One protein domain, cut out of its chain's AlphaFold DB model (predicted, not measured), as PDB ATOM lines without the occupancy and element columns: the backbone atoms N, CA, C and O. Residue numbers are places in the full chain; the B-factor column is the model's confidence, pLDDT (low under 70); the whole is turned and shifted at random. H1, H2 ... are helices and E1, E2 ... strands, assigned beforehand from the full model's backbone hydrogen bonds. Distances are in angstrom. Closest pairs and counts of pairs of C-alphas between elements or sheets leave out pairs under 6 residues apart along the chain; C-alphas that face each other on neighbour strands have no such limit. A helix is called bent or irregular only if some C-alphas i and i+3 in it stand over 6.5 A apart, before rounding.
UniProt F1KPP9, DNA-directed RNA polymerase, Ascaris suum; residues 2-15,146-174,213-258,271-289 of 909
ATOM      1  N   GLY A   2     111.839  80.611  45.361       91.31
ATOM      2  CA  GLY A   2     111.295  79.340  45.856       91.31
ATOM      3  C   GLY A   2     111.519  79.201  47.361       91.31
ATOM      4  O   GLY A   2     112.269  79.988  47.941       91.31
ATOM      5  N   TYR A   3     110.924  78.188  47.982       93.62
ATOM      6  CA  TYR A   3     111.244  77.790  49.351       93.62
ATOM      7  C   TYR A   3     111.229  76.265  49.483       93.62
ATOM      8  O   TYR A   3     110.530  75.582  48.738       93.62
ATOM      9  N   ILE A   4     112.015  75.745  50.421       92.62
ATOM     10  CA  ILE A   4     111.956  74.356  50.881       92.62
ATOM     11  C   ILE A   4     111.188  74.373  52.200       92.62
ATOM     12  O   ILE A   4     111.604  75.052  53.140       92.62
ATOM     13  N   GLN A   5     110.059  73.667  52.244       92.62
ATOM     14  CA  GLN A   5     109.310  73.440  53.476       92.62
ATOM     15  C   GLN A   5     109.999  72.334  54.268       92.62
ATOM     16  O   GLN A   5     110.138  71.222  53.762       92.62
ATOM     17  N   LEU A   6     110.405  72.636  55.494       90.00
ATOM     18  CA  LEU A   6     110.925  71.643  56.420       90.00
ATOM     19  C   LEU A   6     109.760  70.984  57.156       90.00
ATOM     20  O   LEU A   6     108.784  71.645  57.519       90.00
ATOM     21  N   ASP A   7     109.871  69.679  57.386       83.31
ATOM     22  CA  ASP A   7     108.830  68.903  58.069       83.31
ATOM     23  C   ASP A   7     108.811  69.113  59.584       83.31
ATOM     24  O   ASP A   7     107.804  68.840  60.241       83.31
ATOM     25  N   VAL A   8     109.938  69.568  60.131       86.88
ATOM     26  CA  VAL A   8     110.147  69.853  61.548       86.88
ATOM     27  C   VAL A   8     110.932  71.166  61.640       86.88
ATOM     28  O   VAL A   8     111.870  71.343  60.857       86.88
ATOM     29  N   PRO A   9     110.577  72.093  62.550       89.62
ATOM     30  CA  PRO A   9     111.378  73.285  62.786       89.62
ATOM     31  C   PRO A   9     112.784  72.894  63.236       89.62
ATOM     32  O   PRO A   9     112.972  71.942  63.995       89.62
ATOM     33  N   VAL A  10     113.759  73.663  62.779       92.12
ATOM     34  CA  VAL A  10     115.176  73.534  63.130       92.12
ATOM     35  C   VAL A  10     115.673  74.835  63.753       92.12
ATOM     36  O   VAL A  10     115.041  75.881  63.610       92.12
ATOM     37  N   PHE A  11     116.819  74.813  64.420       93.31
ATOM     38  CA  PHE A  11     117.448  76.037  64.894       93.31
ATOM     39  C   PHE A  11     117.966  76.869  63.725       93.31
ATOM     40  O   PHE A  11     118.600  76.340  62.806       93.31
ATOM     41  N   ASN A  12     117.769  78.184  63.805       92.19
ATOM     42  CA  ASN A  12     118.406  79.117  62.891       92.19
ATOM     43  C   ASN A  12     119.919  79.182  63.201       92.19
ATOM     44  O   ASN A  12     120.290  79.655  64.281       92.19
ATOM     45  N   PRO A  13     120.814  78.750  62.289       90.00
ATOM     46  CA  PRO A  13     122.250  78.678  62.569       90.00
ATOM     47  C   PRO A  13     122.876  80.051  62.851       90.00
ATOM     48  O   PRO A  13     123.850  80.133  63.595       90.00
ATOM     49  N   LEU A  14     122.295  81.134  62.319       89.94
ATOM     50  CA  LEU A  14     122.730  82.509  62.585       89.94
ATOM     51  C   LEU A  14     122.491  82.937  64.035       89.94
ATOM     52  O   LEU A  14     123.304  83.654  64.611       89.94
ATOM     53  N   LEU A  15     121.354  82.528  64.601       91.06
ATOM     54  CA  LEU A  15     120.875  82.989  65.905       91.06
ATOM     55  C   LEU A  15     121.076  81.943  67.004       91.06
ATOM     56  O   LEU A  15     120.792  82.230  68.161       91.06
ATOM     57  N   CYS A 146     110.093  79.469  91.170       81.62
ATOM     58  CA  CYS A 146     109.383  78.210  91.446       81.62
ATOM     59  C   CYS A 146     110.209  77.198  92.252       81.62
ATOM     60  O   CYS A 146     109.735  76.103  92.525       81.62
ATOM     61  N   HIS A 147     111.462  77.519  92.591       79.25
ATOM     62  CA  HIS A 147     112.389  76.657  93.340       79.25
ATOM     63  C   HIS A 147     112.711  75.286  92.715       79.25
ATOM     64  O   HIS A 147     113.446  74.509  93.335       79.25
ATOM     65  N   GLY A 148     112.246  75.013  91.491       76.75
ATOM     66  CA  GLY A 148     112.595  73.830  90.703       76.75
ATOM     67  C   GLY A 148     114.052  73.846  90.230       76.75
ATOM     68  O   GLY A 148     114.636  74.912  90.001       76.75
ATOM     69  N   GLY A 149     114.656  72.660  90.113       80.19
ATOM     70  CA  GLY A 149     116.018  72.495  89.600       80.19
ATOM     71  C   GLY A 149     116.034  72.454  88.073       80.19
ATOM     72  O   GLY A 149     115.365  71.616  87.480       80.19
ATOM     73  N   ASN A 150     116.791  73.345  87.433       81.12
ATOM     74  CA  ASN A 150     116.806  73.529  85.975       81.12
ATOM     75  C   ASN A 150     117.739  72.565  85.215       81.12
ATOM     76  O   ASN A 150     117.815  72.648  83.991       81.12
ATOM     77  N   GLY A 151     118.447  71.675  85.920       82.62
ATOM     78  CA  GLY A 151     119.478  70.817  85.326       82.62
ATOM     79  C   GLY A 151     120.678  71.614  84.797       82.62
ATOM     80  O   GLY A 151     120.724  72.832  84.928       82.62
ATOM     81  N   VAL A 152     121.676  70.934  84.229       86.44
ATOM     82  CA  VAL A 152     122.855  71.536  83.586       86.44
ATOM     83  C   VAL A 152     122.683  71.493  82.069       86.44
ATOM     84  O   VAL A 152     122.513  70.422  81.492       86.44
ATOM     85  N   LEU A 153     122.767  72.656  81.419       88.50
ATOM     86  CA  LEU A 153     122.665  72.796  79.961       88.50
ATOM     87  C   LEU A 153     124.011  72.544  79.266       88.50
ATOM     88  O   LEU A 153     125.028  73.139  79.632       88.50
ATOM     89  N   ARG A 154     124.006  71.722  78.213       87.94
ATOM     90  CA  ARG A 154     125.145  71.512  77.304       87.94
ATOM     91  C   ARG A 154     124.719  71.707  75.847       87.94
ATOM     92  O   ARG A 154     123.616  71.341  75.449       87.94
ATOM     93  N   ASN A 155     125.610  72.285  75.044       87.69
ATOM     94  CA  ASN A 155     125.412  72.501  73.610       87.69
ATOM     95  C   ASN A 155     126.060  71.361  72.810       87.69
ATOM     96  O   ASN A 155     127.283  71.228  72.847       87.69
ATOM     97  N   ASP A 156     125.278  70.601  72.040       84.50
ATOM     98  CA  ASP A 156     125.800  69.592  71.105       84.50
ATOM     99  C   ASP A 156     126.103  70.208  69.726       84.50
ATOM    100  O   ASP A 156     125.463  69.921  68.711       84.50
ATOM    101  N   GLY A 157     127.063  71.136  69.695       77.56
ATOM    102  CA  GLY A 157     127.583  71.714  68.450       77.56
ATOM    103  C   GLY A 157     126.533  72.372  67.544       77.56
ATOM    104  O   GLY A 157     126.694  72.347  66.328       77.56
ATOM    105  N   GLY A 158     125.455  72.935  68.100       79.06
ATOM    106  CA  GLY A 158     124.383  73.553  67.308       79.06
ATOM    107  C   GLY A 158     123.301  72.602  66.803       79.06
ATOM    108  O   GLY A 158     122.428  73.035  66.050       79.06
ATOM    109  N   ARG A 159     123.346  71.318  67.187       84.38
ATOM    110  CA  ARG A 159     122.398  70.296  66.714       84.38
ATOM    111  C   ARG A 159     121.194  70.129  67.641       84.38
ATOM    112  O   ARG A 159     120.049  70.166  67.190       84.38
ATOM    113  N   CYS A 160     121.452  69.988  68.937       87.12
ATOM    114  CA  CYS A 160     120.443  69.920  69.991       87.12
ATOM    115  C   CYS A 160     120.974  70.527  71.301       87.12
ATOM    116  O   CYS A 160     122.165  70.837  71.429       87.12
ATOM    117  N   ILE A 161     120.074  70.729  72.266       89.19
ATOM    118  CA  ILE A 161     120.409  71.196  73.613       89.19
ATOM    119  C   ILE A 161     120.198  70.033  74.583       89.19
ATOM    120  O   ILE A 161     119.094  69.501  74.690       89.19
ATOM    121  N   LEU A 162     121.257  69.642  75.289       89.38
ATOM    122  CA  LEU A 162     121.215  68.579  76.291       89.38
ATOM    123  C   LEU A 162     120.998  69.189  77.678       89.38
ATOM    124  O   LEU A 162     121.647  70.177  78.025       89.38
ATOM    125  N   ILE A 163     120.106  68.595  78.468       88.00
ATOM    126  CA  ILE A 163     119.779  69.027  79.829       88.00
ATOM    127  C   ILE A 163     119.988  67.848  80.775       88.00
ATOM    128  O   ILE A 163     119.344  66.813  80.623       88.00
ATOM    129  N   ASP A 164     120.893  68.005  81.736       87.75
ATOM    130  CA  ASP A 164     121.282  66.954  82.680       87.75
ATOM    131  C   ASP A 164     120.774  67.256  84.099       87.75
ATOM    132  O   ASP A 164     121.141  68.270  84.697       87.75
ATOM    133  N   PHE A 165     119.929  66.385  84.649       82.44
ATOM    134  CA  PHE A 165     119.331  66.514  85.982       82.44
ATOM    135  C   PHE A 165     119.977  65.608  87.041       82.44
ATOM    136  O   PHE A 165     119.562  65.659  88.202       82.44
ATOM    137  N   SER A 166     121.015  64.838  86.691       74.44
ATOM    138  CA  SER A 166     121.701  63.895  87.597       74.44
ATOM    139  C   SER A 166     122.141  64.527  88.930       74.44
ATOM    140  O   SER A 166     121.992  63.928  89.991       74.44
ATOM    141  N   GLY A 167     122.585  65.789  88.915       62.81
ATOM    142  CA  GLY A 167     123.005  66.518  90.122       62.81
ATOM    143  C   GLY A 167     121.881  67.112  90.988       62.81
ATOM    144  O   GLY A 167     122.170  67.662  92.047       62.81
ATOM    145  N   VAL A 168     120.614  67.068  90.555       57.22
ATOM    146  CA  VAL A 168     119.460  67.645  91.286       57.22
ATOM    147  C   VAL A 168     118.713  66.573  92.092       57.22
ATOM    148  O   VAL A 168     118.156  66.870  93.151       57.22
ATOM    149  N   ALA A 169     118.741  65.317  91.636       48.47
ATOM    150  CA  ALA A 169     118.026  64.191  92.242       48.47
ATOM    151  C   ALA A 169     118.548  63.787  93.641       48.47
ATOM    152  O   ALA A 169     117.787  63.277  94.469       48.47
ATOM    153  N   THR A 170     119.812  64.086  93.957       44.66
ATOM    154  CA  THR A 170     120.482  63.672  95.205       44.66
ATOM    155  C   THR A 170     119.877  64.276  96.478       44.66
ATOM    156  O   THR A 170     119.980  63.679  97.546       44.66
ATOM    157  N   THR A 171     119.153  65.399  96.401       43.97
ATOM    158  CA  THR A 171     118.553  66.037  97.595       43.97
ATOM    159  C   THR A 171     117.167  65.508  97.981       43.97
ATOM    160  O   THR A 171     116.771  65.650  99.138       43.97
ATOM    161  N   ARG A 172     116.420  64.866  97.066       43.75
ATOM    162  CA  ARG A 172     115.119  64.241  97.392       43.75
ATOM    163  C   ARG A 172     115.266  62.790  97.846       43.75
ATOM    164  O   ARG A 172     114.608  62.409  98.812       43.75
ATOM    165  N   ALA A 173     116.179  62.025  97.240       39.44
ATOM    166  CA  ALA A 173     116.497  60.671  97.698       39.44
ATOM    167  C   ALA A 173     117.067  60.673  99.132       39.44
ATOM    168  O   ALA A 173     116.657  59.855  99.952       39.44
ATOM    169  N   ALA A 174     117.896  61.666  99.485       37.97
ATOM    170  CA  ALA A 174     118.434  61.823 100.840       37.97
ATOM    171  C   ALA A 174     117.352  62.089 101.910       37.97
ATOM    172  O   ALA A 174     117.482  61.615 103.033       37.97
ATOM    173  N   LEU A 213     109.928  59.260  75.839       41.78
ATOM    174  CA  LEU A 213     109.666  60.040  74.617       41.78
ATOM    175  C   LEU A 213     108.191  59.885  74.214       41.78
ATOM    176  O   LEU A 213     107.750  58.783  73.897       41.78
ATOM    177  N   GLY A 214     107.440  60.991  74.269       39.56
ATOM    178  CA  GLY A 214     105.975  61.039  74.184       39.56
ATOM    179  C   GLY A 214     105.333  60.405  72.941       39.56
ATOM    180  O   GLY A 214     105.943  60.281  71.878       39.56
ATOM    181  N   MET A 215     104.065  60.011  73.109       37.91
ATOM    182  CA  MET A 215     103.193  59.516  72.041       37.91
ATOM    183  C   MET A 215     102.825  60.624  71.042       37.91
ATOM    184  O   MET A 215     102.751  61.799  71.375       37.91
ATOM    185  N   LEU A 216     102.575  60.223  69.794       44.16
ATOM    186  CA  LEU A 216     102.548  61.090  68.607       44.16
ATOM    187  C   LEU A 216     101.210  61.795  68.316       44.16
ATOM    188  O   LEU A 216     101.089  62.421  67.266       44.16
ATOM    189  N   ASN A 217     100.235  61.717  69.225       40.75
ATOM    190  CA  ASN A 217      98.939  62.404  69.099       40.75
ATOM    191  C   ASN A 217      98.775  63.573  70.081       40.75
ATOM    192  O   ASN A 217      97.744  64.241  70.074       40.75
ATOM    193  N   ASP A 218      99.777  63.823  70.920       46.91
ATOM    194  CA  ASP A 218      99.762  64.918  71.878       46.91
ATOM    195  C   ASP A 218     100.295  66.211  71.244       46.91
ATOM    196  O   ASP A 218     101.229  66.188  70.437       46.91
ATOM    197  N   THR A 219      99.744  67.365  71.631       59.75
ATOM    198  CA  THR A 219     100.352  68.657  71.284       59.75
ATOM    199  C   THR A 219     101.784  68.723  71.836       59.75
ATOM    200  O   THR A 219     102.119  68.116  72.859       59.75
ATOM    201  N   ALA A 220     102.674  69.452  71.158       63.09
ATOM    202  CA  ALA A 220     104.078  69.566  71.569       63.09
ATOM    203  C   ALA A 220     104.235  70.122  73.008       63.09
ATOM    204  O   ALA A 220     105.170  69.751  73.714       63.09
ATOM    205  N   GLU A 221     103.263  70.907  73.477       66.75
ATOM    206  CA  GLU A 221     103.112  71.368  74.866       66.75
ATOM    207  C   GLU A 221     102.883  70.205  75.853       66.75
ATOM    208  O   GLU A 221     103.619  70.060  76.830       66.75
ATOM    209  N   LEU A 222     101.949  69.294  75.553       66.38
ATOM    210  CA  LEU A 222     101.725  68.067  76.332       66.38
ATOM    211  C   LEU A 222     102.965  67.162  76.354       66.38
ATOM    212  O   LEU A 222     103.239  66.501  77.355       66.38
ATOM    213  N   THR A 223     103.734  67.141  75.265       70.69
ATOM    214  CA  THR A 223     104.972  66.352  75.172       70.69
ATOM    215  C   THR A 223     106.043  66.899  76.119       70.69
ATOM    216  O   THR A 223     106.732  66.128  76.786       70.69
ATOM    217  N   LEU A 224     106.143  68.225  76.225       75.19
ATOM    218  CA  LEU A 224     107.091  68.916  77.097       75.19
ATOM    219  C   LEU A 224     106.734  68.708  78.579       75.19
ATOM    220  O   LEU A 224     107.602  68.359  79.378       75.19
ATOM    221  N   HIS A 225     105.443  68.785  78.924       74.38
ATOM    222  CA  HIS A 225     104.953  68.447  80.265       74.38
ATOM    223  C   HIS A 225     105.200  66.978  80.639       74.38
ATOM    224  O   HIS A 225     105.639  66.701  81.753       74.38
ATOM    225  N   LYS A 226     104.986  66.031  79.713       74.69
ATOM    226  CA  LYS A 226     105.270  64.601  79.948       74.69
ATOM    227  C   LYS A 226     106.761  64.332  80.162       74.69
ATOM    228  O   LYS A 226     107.110  63.532  81.027       74.69
ATOM    229  N   GLN A 227     107.642  65.006  79.417       76.69
ATOM    230  CA  GLN A 227     109.094  64.901  79.606       76.69
ATOM    231  C   GLN A 227     109.533  65.434  80.973       76.69
ATOM    232  O   GLN A 227     110.339  64.795  81.644       76.69
ATOM    233  N   LEU A 228     108.988  66.573  81.411       76.56
ATOM    234  CA  LEU A 228     109.300  67.139  82.726       76.56
ATOM    235  C   LEU A 228     108.737  66.281  83.867       76.56
ATOM    236  O   LEU A 228     109.465  66.000  84.815       76.56
ATOM    237  N   ALA A 229     107.510  65.767  83.741       76.81
ATOM    238  CA  ALA A 229     106.933  64.834  84.712       76.81
ATOM    239  C   ALA A 229     107.763  63.540  84.835       76.81
ATOM    240  O   ALA A 229     107.938  63.008  85.928       76.81
ATOM    241  N   ALA A 230     108.336  63.047  83.731       75.75
ATOM    242  CA  ALA A 230     109.236  61.894  83.744       75.75
ATOM    243  C   ALA A 230     110.542  62.164  84.520       75.75
ATOM    244  O   ALA A 230     111.051  61.258  85.189       75.75
ATOM    245  N   VAL A 231     111.061  63.397  84.462       78.19
ATOM    246  CA  VAL A 231     112.216  63.842  85.262       78.19
ATOM    247  C   VAL A 231     111.837  63.977  86.737       78.19
ATOM    248  O   VAL A 231     112.570  63.505  87.603       78.19
ATOM    249  N   GLU A 232     110.676  64.561  87.048       73.88
ATOM    250  CA  GLU A 232     110.193  64.701  88.430       73.88
ATOM    251  C   GLU A 232     109.929  63.351  89.108       73.88
ATOM    252  O   GLU A 232     110.222  63.194  90.295       73.88
ATOM    253  N   ASN A 233     109.455  62.368  88.336       75.81
ATOM    254  CA  ASN A 233     109.224  60.992  88.776       75.81
ATOM    255  C   ASN A 233     110.508  60.134  88.806       75.81
ATOM    256  O   ASN A 233     110.434  58.947  89.116       75.81
ATOM    257  N   GLY A 234     111.676  60.693  88.458       70.94
ATOM    258  CA  GLY A 234     112.971  59.999  88.501       70.94
ATOM    259  C   GLY A 234     113.186  58.943  87.408       70.94
ATOM    260  O   GLY A 234     114.137  58.173  87.473       70.94
ATOM    261  N   THR A 235     112.323  58.890  86.390       73.88
ATOM    262  CA  THR A 235     112.409  57.886  85.309       73.88
ATOM    263  C   THR A 235     113.437  58.233  84.230       73.88
ATOM    264  O   THR A 235     113.843  57.356  83.465       73.88
ATOM    265  N   CYS A 236     113.856  59.501  84.156       72.19
ATOM    266  CA  CYS A 236     114.778  60.025  83.155       72.19
ATOM    267  C   CYS A 236     115.686  61.101  83.764       72.19
ATOM    268  O   CYS A 236     115.200  62.050  84.374       72.19
ATOM    269  N   GLU A 237     117.001  60.971  83.576       78.62
ATOM    270  CA  GLU A 237     117.995  61.899  84.141       78.62
ATOM    271  C   GLU A 237     118.519  62.924  83.126       78.62
ATOM    272  O   GLU A 237     118.996  63.989  83.513       78.62
ATOM    273  N   LYS A 238     118.444  62.623  81.823       83.62
ATOM    274  CA  LYS A 238     119.002  63.452  80.744       83.62
ATOM    275  C   LYS A 238     117.978  63.644  79.633       83.62
ATOM    276  O   LYS A 238     117.460  62.671  79.093       83.62
ATOM    277  N   LEU A 239     117.730  64.895  79.256       84.44
ATOM    278  CA  LEU A 239     116.847  65.267  78.150       84.44
ATOM    279  C   LEU A 239     117.654  65.832  76.978       84.44
ATOM    280  O   LEU A 239     118.613  66.577  77.174       84.44
ATOM    281  N   ALA A 240     117.231  65.521  75.754       85.38
ATOM    282  CA  ALA A 240     117.764  66.111  74.529       85.38
ATOM    283  C   ALA A 240     116.662  66.916  73.829       85.38
ATOM    284  O   ALA A 240     115.822  66.360  73.122       85.38
ATOM    285  N   TRP A 241     116.649  68.231  74.044       88.56
ATOM    286  CA  TRP A 241     115.683  69.133  73.425       88.56
ATOM    287  C   TRP A 241     116.122  69.508  72.009       88.56
ATOM    288  O   TRP A 241     117.236  69.993  71.775       88.56
ATOM    289  N   ARG A 242     115.228  69.274  71.046       88.50
ATOM    290  CA  ARG A 242     115.367  69.683  69.647       88.50
ATOM    291  C   ARG A 242     114.719  71.061  69.486       88.50
ATOM    292  O   ARG A 242     114.175  71.637  70.427       88.50
ATOM    293  N   ALA A 243     114.781  71.619  68.284       88.06
ATOM    294  CA  ALA A 243     114.227  72.942  68.016       88.06
ATOM    295  C   ALA A 243     112.719  73.029  68.293       88.06
ATOM    296  O   ALA A 243     112.255  74.083  68.711       88.06
ATOM    297  N   VAL A 244     111.967  71.934  68.123       87.00
ATOM    298  CA  VAL A 244     110.529  71.885  68.437       87.00
ATOM    299  C   VAL A 244     110.287  72.159  69.919       87.00
ATOM    300  O   VAL A 244     109.522  73.057  70.254       87.00
ATOM    301  N   GLU A 245     110.950  71.415  70.809       87.81
ATOM    302  CA  GLU A 245     110.738  71.530  72.253       87.81
ATOM    303  C   GLU A 245     111.196  72.901  72.767       87.81
ATOM    304  O   GLU A 245     110.481  73.549  73.530       87.81
ATOM    305  N   VAL A 246     112.343  73.400  72.289       89.50
ATOM    306  CA  VAL A 246     112.839  74.736  72.670       89.50
ATOM    307  C   VAL A 246     111.907  75.841  72.164       89.50
ATOM    308  O   VAL A 246     111.687  76.825  72.868       89.50
ATOM    309  N   ARG A 247     111.325  75.693  70.969       89.56
ATOM    310  CA  ARG A 247     110.378  76.673  70.429       89.56
ATOM    311  C   ARG A 247     109.109  76.751  71.262       89.56
ATOM    312  O   ARG A 247     108.693  77.852  71.613       89.56
ATOM    313  N   GLU A 248     108.506  75.617  71.610       87.88
ATOM    314  CA  GLU A 248     107.307  75.629  72.457       87.88
ATOM    315  C   GLU A 248     107.619  76.164  73.862       87.88
ATOM    316  O   GLU A 248     106.857  76.969  74.400       87.88
ATOM    317  N   HIS A 249     108.788  75.827  74.418       88.75
ATOM    318  CA  HIS A 249     109.280  76.439  75.652       88.75
ATOM    319  C   HIS A 249     109.348  77.973  75.549       88.75
ATOM    320  O   HIS A 249     108.851  78.676  76.428       88.75
ATOM    321  N   PHE A 250     109.907  78.507  74.463       90.31
ATOM    322  CA  PHE A 250     109.987  79.948  74.223       90.31
ATOM    323  C   PHE A 250     108.632  80.609  73.972       90.31
ATOM    324  O   PHE A 250     108.413  81.716  74.452       90.31
ATOM    325  N   ARG A 251     107.675  79.933  73.333       89.38
ATOM    326  CA  ARG A 251     106.293  80.431  73.230       89.38
ATOM    327  C   ARG A 251     105.631  80.572  74.602       89.38
ATOM    328  O   ARG A 251     104.945  81.563  74.839       89.38
ATOM    329  N   MET A 252     105.876  79.638  75.525       86.88
ATOM    330  CA  MET A 252     105.406  79.756  76.912       86.88
ATOM    331  C   MET A 252     106.116  80.887  77.672       86.88
ATOM    332  O   MET A 252     105.460  81.663  78.360       86.88
ATOM    333  N   VAL A 253     107.431  81.045  77.486       87.81
ATOM    334  CA  VAL A 253     108.189  82.179  78.052       87.81
ATOM    335  C   VAL A 253     107.677  83.513  77.522       87.81
ATOM    336  O   VAL A 253     107.520  84.459  78.288       87.81
ATOM    337  N   TRP A 254     107.354  83.593  76.233       87.75
ATOM    338  CA  TRP A 254     106.777  84.789  75.632       87.75
ATOM    339  C   TRP A 254     105.424  85.141  76.252       87.75
ATOM    340  O   TRP A 254     105.221  86.291  76.630       87.75
ATOM    341  N   LYS A 255     104.525  84.163  76.445       85.56
ATOM    342  CA  LYS A 255     103.235  84.393  77.126       85.56
ATOM    343  C   LYS A 255     103.409  85.009  78.520       85.56
ATOM    344  O   LYS A 255     102.586  85.826  78.916       85.56
ATOM    345  N   ASN A 256     104.477  84.647  79.233       84.06
ATOM    346  CA  ASN A 256     104.725  85.117  80.594       84.06
ATOM    347  C   ASN A 256     105.511  86.442  80.671       84.06
ATOM    348  O   ASN A 256     105.224  87.253  81.544       84.06
ATOM    349  N   ASP A 257     106.499  86.664  79.795       83.06
ATOM    350  CA  ASP A 257     107.516  87.724  79.935       83.06
ATOM    351  C   ASP A 257     107.690  88.610  78.666       83.06
ATOM    352  O   ASP A 257     108.691  89.325  78.525       83.06
ATOM    353  N   ALA A 258     106.736  88.611  77.721       81.06
ATOM    354  CA  ALA A 258     106.837  89.356  76.450       81.06
ATOM    355  C   ALA A 258     107.133  90.859  76.611       81.06
ATOM    356  O   ALA A 258     107.919  91.421  75.845       81.06
ATOM    357  N   ASP A 271     103.756  93.998  65.541       62.31
ATOM    358  CA  ASP A 271     102.328  94.240  65.798       62.31
ATOM    359  C   ASP A 271     101.440  93.028  65.449       62.31
ATOM    360  O   ASP A 271     100.246  93.025  65.749       62.31
ATOM    361  N   ASP A 272     102.012  91.972  64.860       63.97
ATOM    362  CA  ASP A 272     101.283  90.752  64.513       63.97
ATOM    363  C   ASP A 272     100.908  89.955  65.775       63.97
ATOM    364  O   ASP A 272     101.730  89.254  66.369       63.97
ATOM    365  N   SER A 273      99.636  90.017  66.172       60.34
ATOM    366  CA  SER A 273      99.096  89.284  67.326       60.34
ATOM    367  C   SER A 273      98.947  87.774  67.100       60.34
ATOM    368  O   SER A 273      98.742  87.033  68.060       60.34
ATOM    369  N   GLU A 274      99.026  87.305  65.850       63.69
ATOM    370  CA  GLU A 274      98.791  85.898  65.487       63.69
ATOM    371  C   GLU A 274     100.018  84.989  65.673       63.69
ATOM    372  O   GLU A 274      99.858  83.778  65.831       63.69
ATOM    373  N   HIS A 275     101.241  85.533  65.674       73.12
ATOM    374  CA  HIS A 275     102.474  84.737  65.684       73.12
ATOM    375  C   HIS A 275     103.418  85.156  66.814       73.12
ATOM    376  O   HIS A 275     103.564  86.334  67.119       73.12
ATOM    377  N   CYS A 276     104.108  84.187  67.427       81.38
ATOM    378  CA  CYS A 276     105.115  84.471  68.448       81.38
ATOM    379  C   CYS A 276     106.396  85.016  67.784       81.38
ATOM    380  O   CYS A 276     107.039  84.270  67.040       81.38
ATOM    381  N   PRO A 277     106.852  86.252  68.075       84.44
ATOM    382  CA  PRO A 277     108.061  86.820  67.468       84.44
ATOM    383  C   PRO A 277     109.345  86.016  67.734       84.44
ATOM    384  O   PRO A 277     110.300  86.091  66.961       84.44
ATOM    385  N   MET A 278     109.380  85.209  68.800       86.44
ATOM    386  CA  MET A 278     110.506  84.310  69.086       86.44
ATOM    387  C   MET A 278     110.670  83.178  68.069       86.44
ATOM    388  O   MET A 278     111.742  82.573  68.015       86.44
ATOM    389  N   ASP A 279     109.662  82.902  67.236       88.50
ATOM    390  CA  ASP A 279     109.749  81.861  66.211       88.50
ATOM    391  C   ASP A 279     110.842  82.169  65.160       88.50
ATOM    392  O   ASP A 279     111.352  81.248  64.525       88.50
ATOM    393  N   VAL A 280     111.305  83.427  65.054       88.88
ATOM    394  CA  VAL A 280     112.449  83.863  64.216       88.88
ATOM    395  C   VAL A 280     113.769  83.157  64.577       88.88
ATOM    396  O   VAL A 280     114.673  83.029  63.742       88.88
ATOM    397  N   LEU A 281     113.897  82.665  65.816       90.88
ATOM    398  CA  LEU A 281     115.052  81.882  66.279       90.88
ATOM    399  C   LEU A 281     115.122  80.483  65.644       90.88
ATOM    400  O   LEU A 281     116.138  79.789  65.768       90.88
ATOM    401  N   PHE A 282     114.064  80.079  64.946       92.25
ATOM    402  CA  PHE A 282     113.915  78.786  64.300       92.25
ATOM    403  C   PHE A 282     113.644  78.963  62.804       92.25
ATOM    404  O   PHE A 282     113.289  80.038  62.326       92.25
ATOM    405  N   CYS A 283     113.844  77.901  62.030       91.38
ATOM    406  CA  CYS A 283     113.528  77.887  60.607       91.38
ATOM    407  C   CYS A 283     112.552  76.753  60.303       91.38
ATOM    408  O   CYS A 283     112.835  75.590  60.580       91.38
ATOM    409  N   GLU A 284     111.423  77.097  59.688       90.25
ATOM    410  CA  GLU A 284     110.483  76.133  59.091       90.25
ATOM    411  C   GLU A 284     110.578  76.111  57.565       90.25
ATOM    412  O   GLU A 284     110.270  75.111  56.919       90.25
ATOM    413  N   LYS A 285     110.996  77.232  56.973       91.25
ATOM    414  CA  LYS A 285     111.117  77.409  55.529       91.25
ATOM    415  C   LYS A 285     112.503  77.936  55.206       91.25
ATOM    416  O   LYS A 285     112.946  78.922  55.791       91.25
ATOM    417  N   VAL A 286     113.170  77.309  54.242       91.62
ATOM    418  CA  VAL A 286     114.458  77.782  53.717       91.62
ATOM    419  C   VAL A 286     114.229  78.400  52.347       91.62
ATOM    420  O   VAL A 286     113.761  77.732  51.426       91.62
ATOM    421  N   LEU A 287     114.546  79.685  52.201       92.31
ATOM    422  CA  LEU A 287     114.391  80.392  50.932       92.31
ATOM    423  C   LEU A 287     115.431  79.916  49.914       92.31
ATOM    424  O   LEU A 287     116.625  79.853  50.199       92.31
ATOM    425  N   VAL A 288     114.975  79.629  48.696       92.94
ATOM    426  CA  VAL A 288     115.827  79.191  47.587       92.94
ATOM    427  C   VAL A 288     116.099  80.373  46.655       92.94
ATOM    428  O   VAL A 288     115.162  80.888  46.023       92.94
ATOM    429  N   PRO A 289     117.375  80.786  46.495       92.56
ATOM    430  CA  PRO A 289     117.738  81.842  45.564       92.56
ATOM    431  C   PRO A 289     117.332  81.492  44.122       92.56
ATOM    432  O   PRO A 289     117.483  80.330  43.706       92.56
TER     433      PRO A 289
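This is residues 2 to 15, 146 to 174, 213 to 258 and 271 to 289 of the 909 residues of the protein "DNA-directed RNA polymerase" of Ascaris suum (UniProt F1KPP9). Two small antiparallel sheets lie one after the other along an elongated body, a bent two-strand ribbon of E1 and E5 at one end and a three-strand sheet of E2, E3 and E4 farther along, with helix H3 starting between them and running across the long axis. H2 runs beside the three-strand sheet and meets H3 at residues 244 to 249 of H3, short H4 packs on H3 and leads into E5, and short H1 is at the end opposite the ribbon. The printed part has 108 residues, with four named helices and five named strands in the order E1 E2 E3 H1 H2 E4 H3 H4 E5. The sheet orders are E2 - E3 - E4 and E1 - E5, and the class is mixed, helices and strands. The whole is only just loose, close to compact, with a radius of gyration of the C-alphas of 16.1 A, and it spans 58 by 30 by 28 A.

E1, residues 2 to 11, bends by 99 degrees at residue 8 and is antiparallel to E5, residues 282 to 288, at 159 degrees; N 4 and O 286 are 2.8 A apart. E2, residues 152 to 155, forms a hairpin with E3, residues 161 to 164, with N 154 and O 162 at 2.8 A. E3 is the inner strand, antiparallel to the edge strand E4, residues 238 to 241, with N 163 and O 239 at 2.8 A. H1, residues 170 to 174, touches no helix and is not on this sheet. H2, residues 220 to 232, only grazes it with residues 224 to 231. H3, residues 243 to 258, is only just on it, with 5 pairs of C-alphas within 10 A, and only grazes it. H2 and H3 touch about perpendicular, at 87 degrees, through residues 220 to 224 and 244 to 249; the closest C-alphas, of Glu 221 and Glu 248, are 6.4 A apart. The closest C-alphas of H3 and E1, of Ala 243 and Val 10, are 5.0 A apart. Residues 247 to 254 of H3 touch H4, residues 277 to 281; the closest C-alphas, of Arg 247 and Asp 279, are 6.7 A apart. Every O i to N i+4 pair is within hydrogen-bond range in H1, H2 and H3; in H4 0 of 1 is, but 2 of 2 O i to N i+3 pairs are.

E1 begins at C-alpha 2, (111.295, 79.340, 45.856), and is 20.3 A long. H2 is 18.6 A long. H3 is 19.9 A long from C-alpha 243, (114.227, 72.942, 68.016), with a kink of 26 degrees near residue 252. E5, 16.8 A long, ends at C-alpha 288, (115.827, 79.191, 47.587).

The two C-alphas farthest apart, of Ala 174 and Pro 289, are 58.8 A apart. Residues 16 to 145, 175 to 212 and 259 to 270 are not printed; the C-alpha gaps across these cuts are 28.4 A, 27.7 A and 12.6 A. The links that are printed whole, E2 to E3, E3 to H1, H2 to E4, E4 to H3 and H4 to E5, are tight. The mean pLDDT of the printed part is 78.1; residues 167 to 174, 213 to 222 and 271 to 274 are under 70.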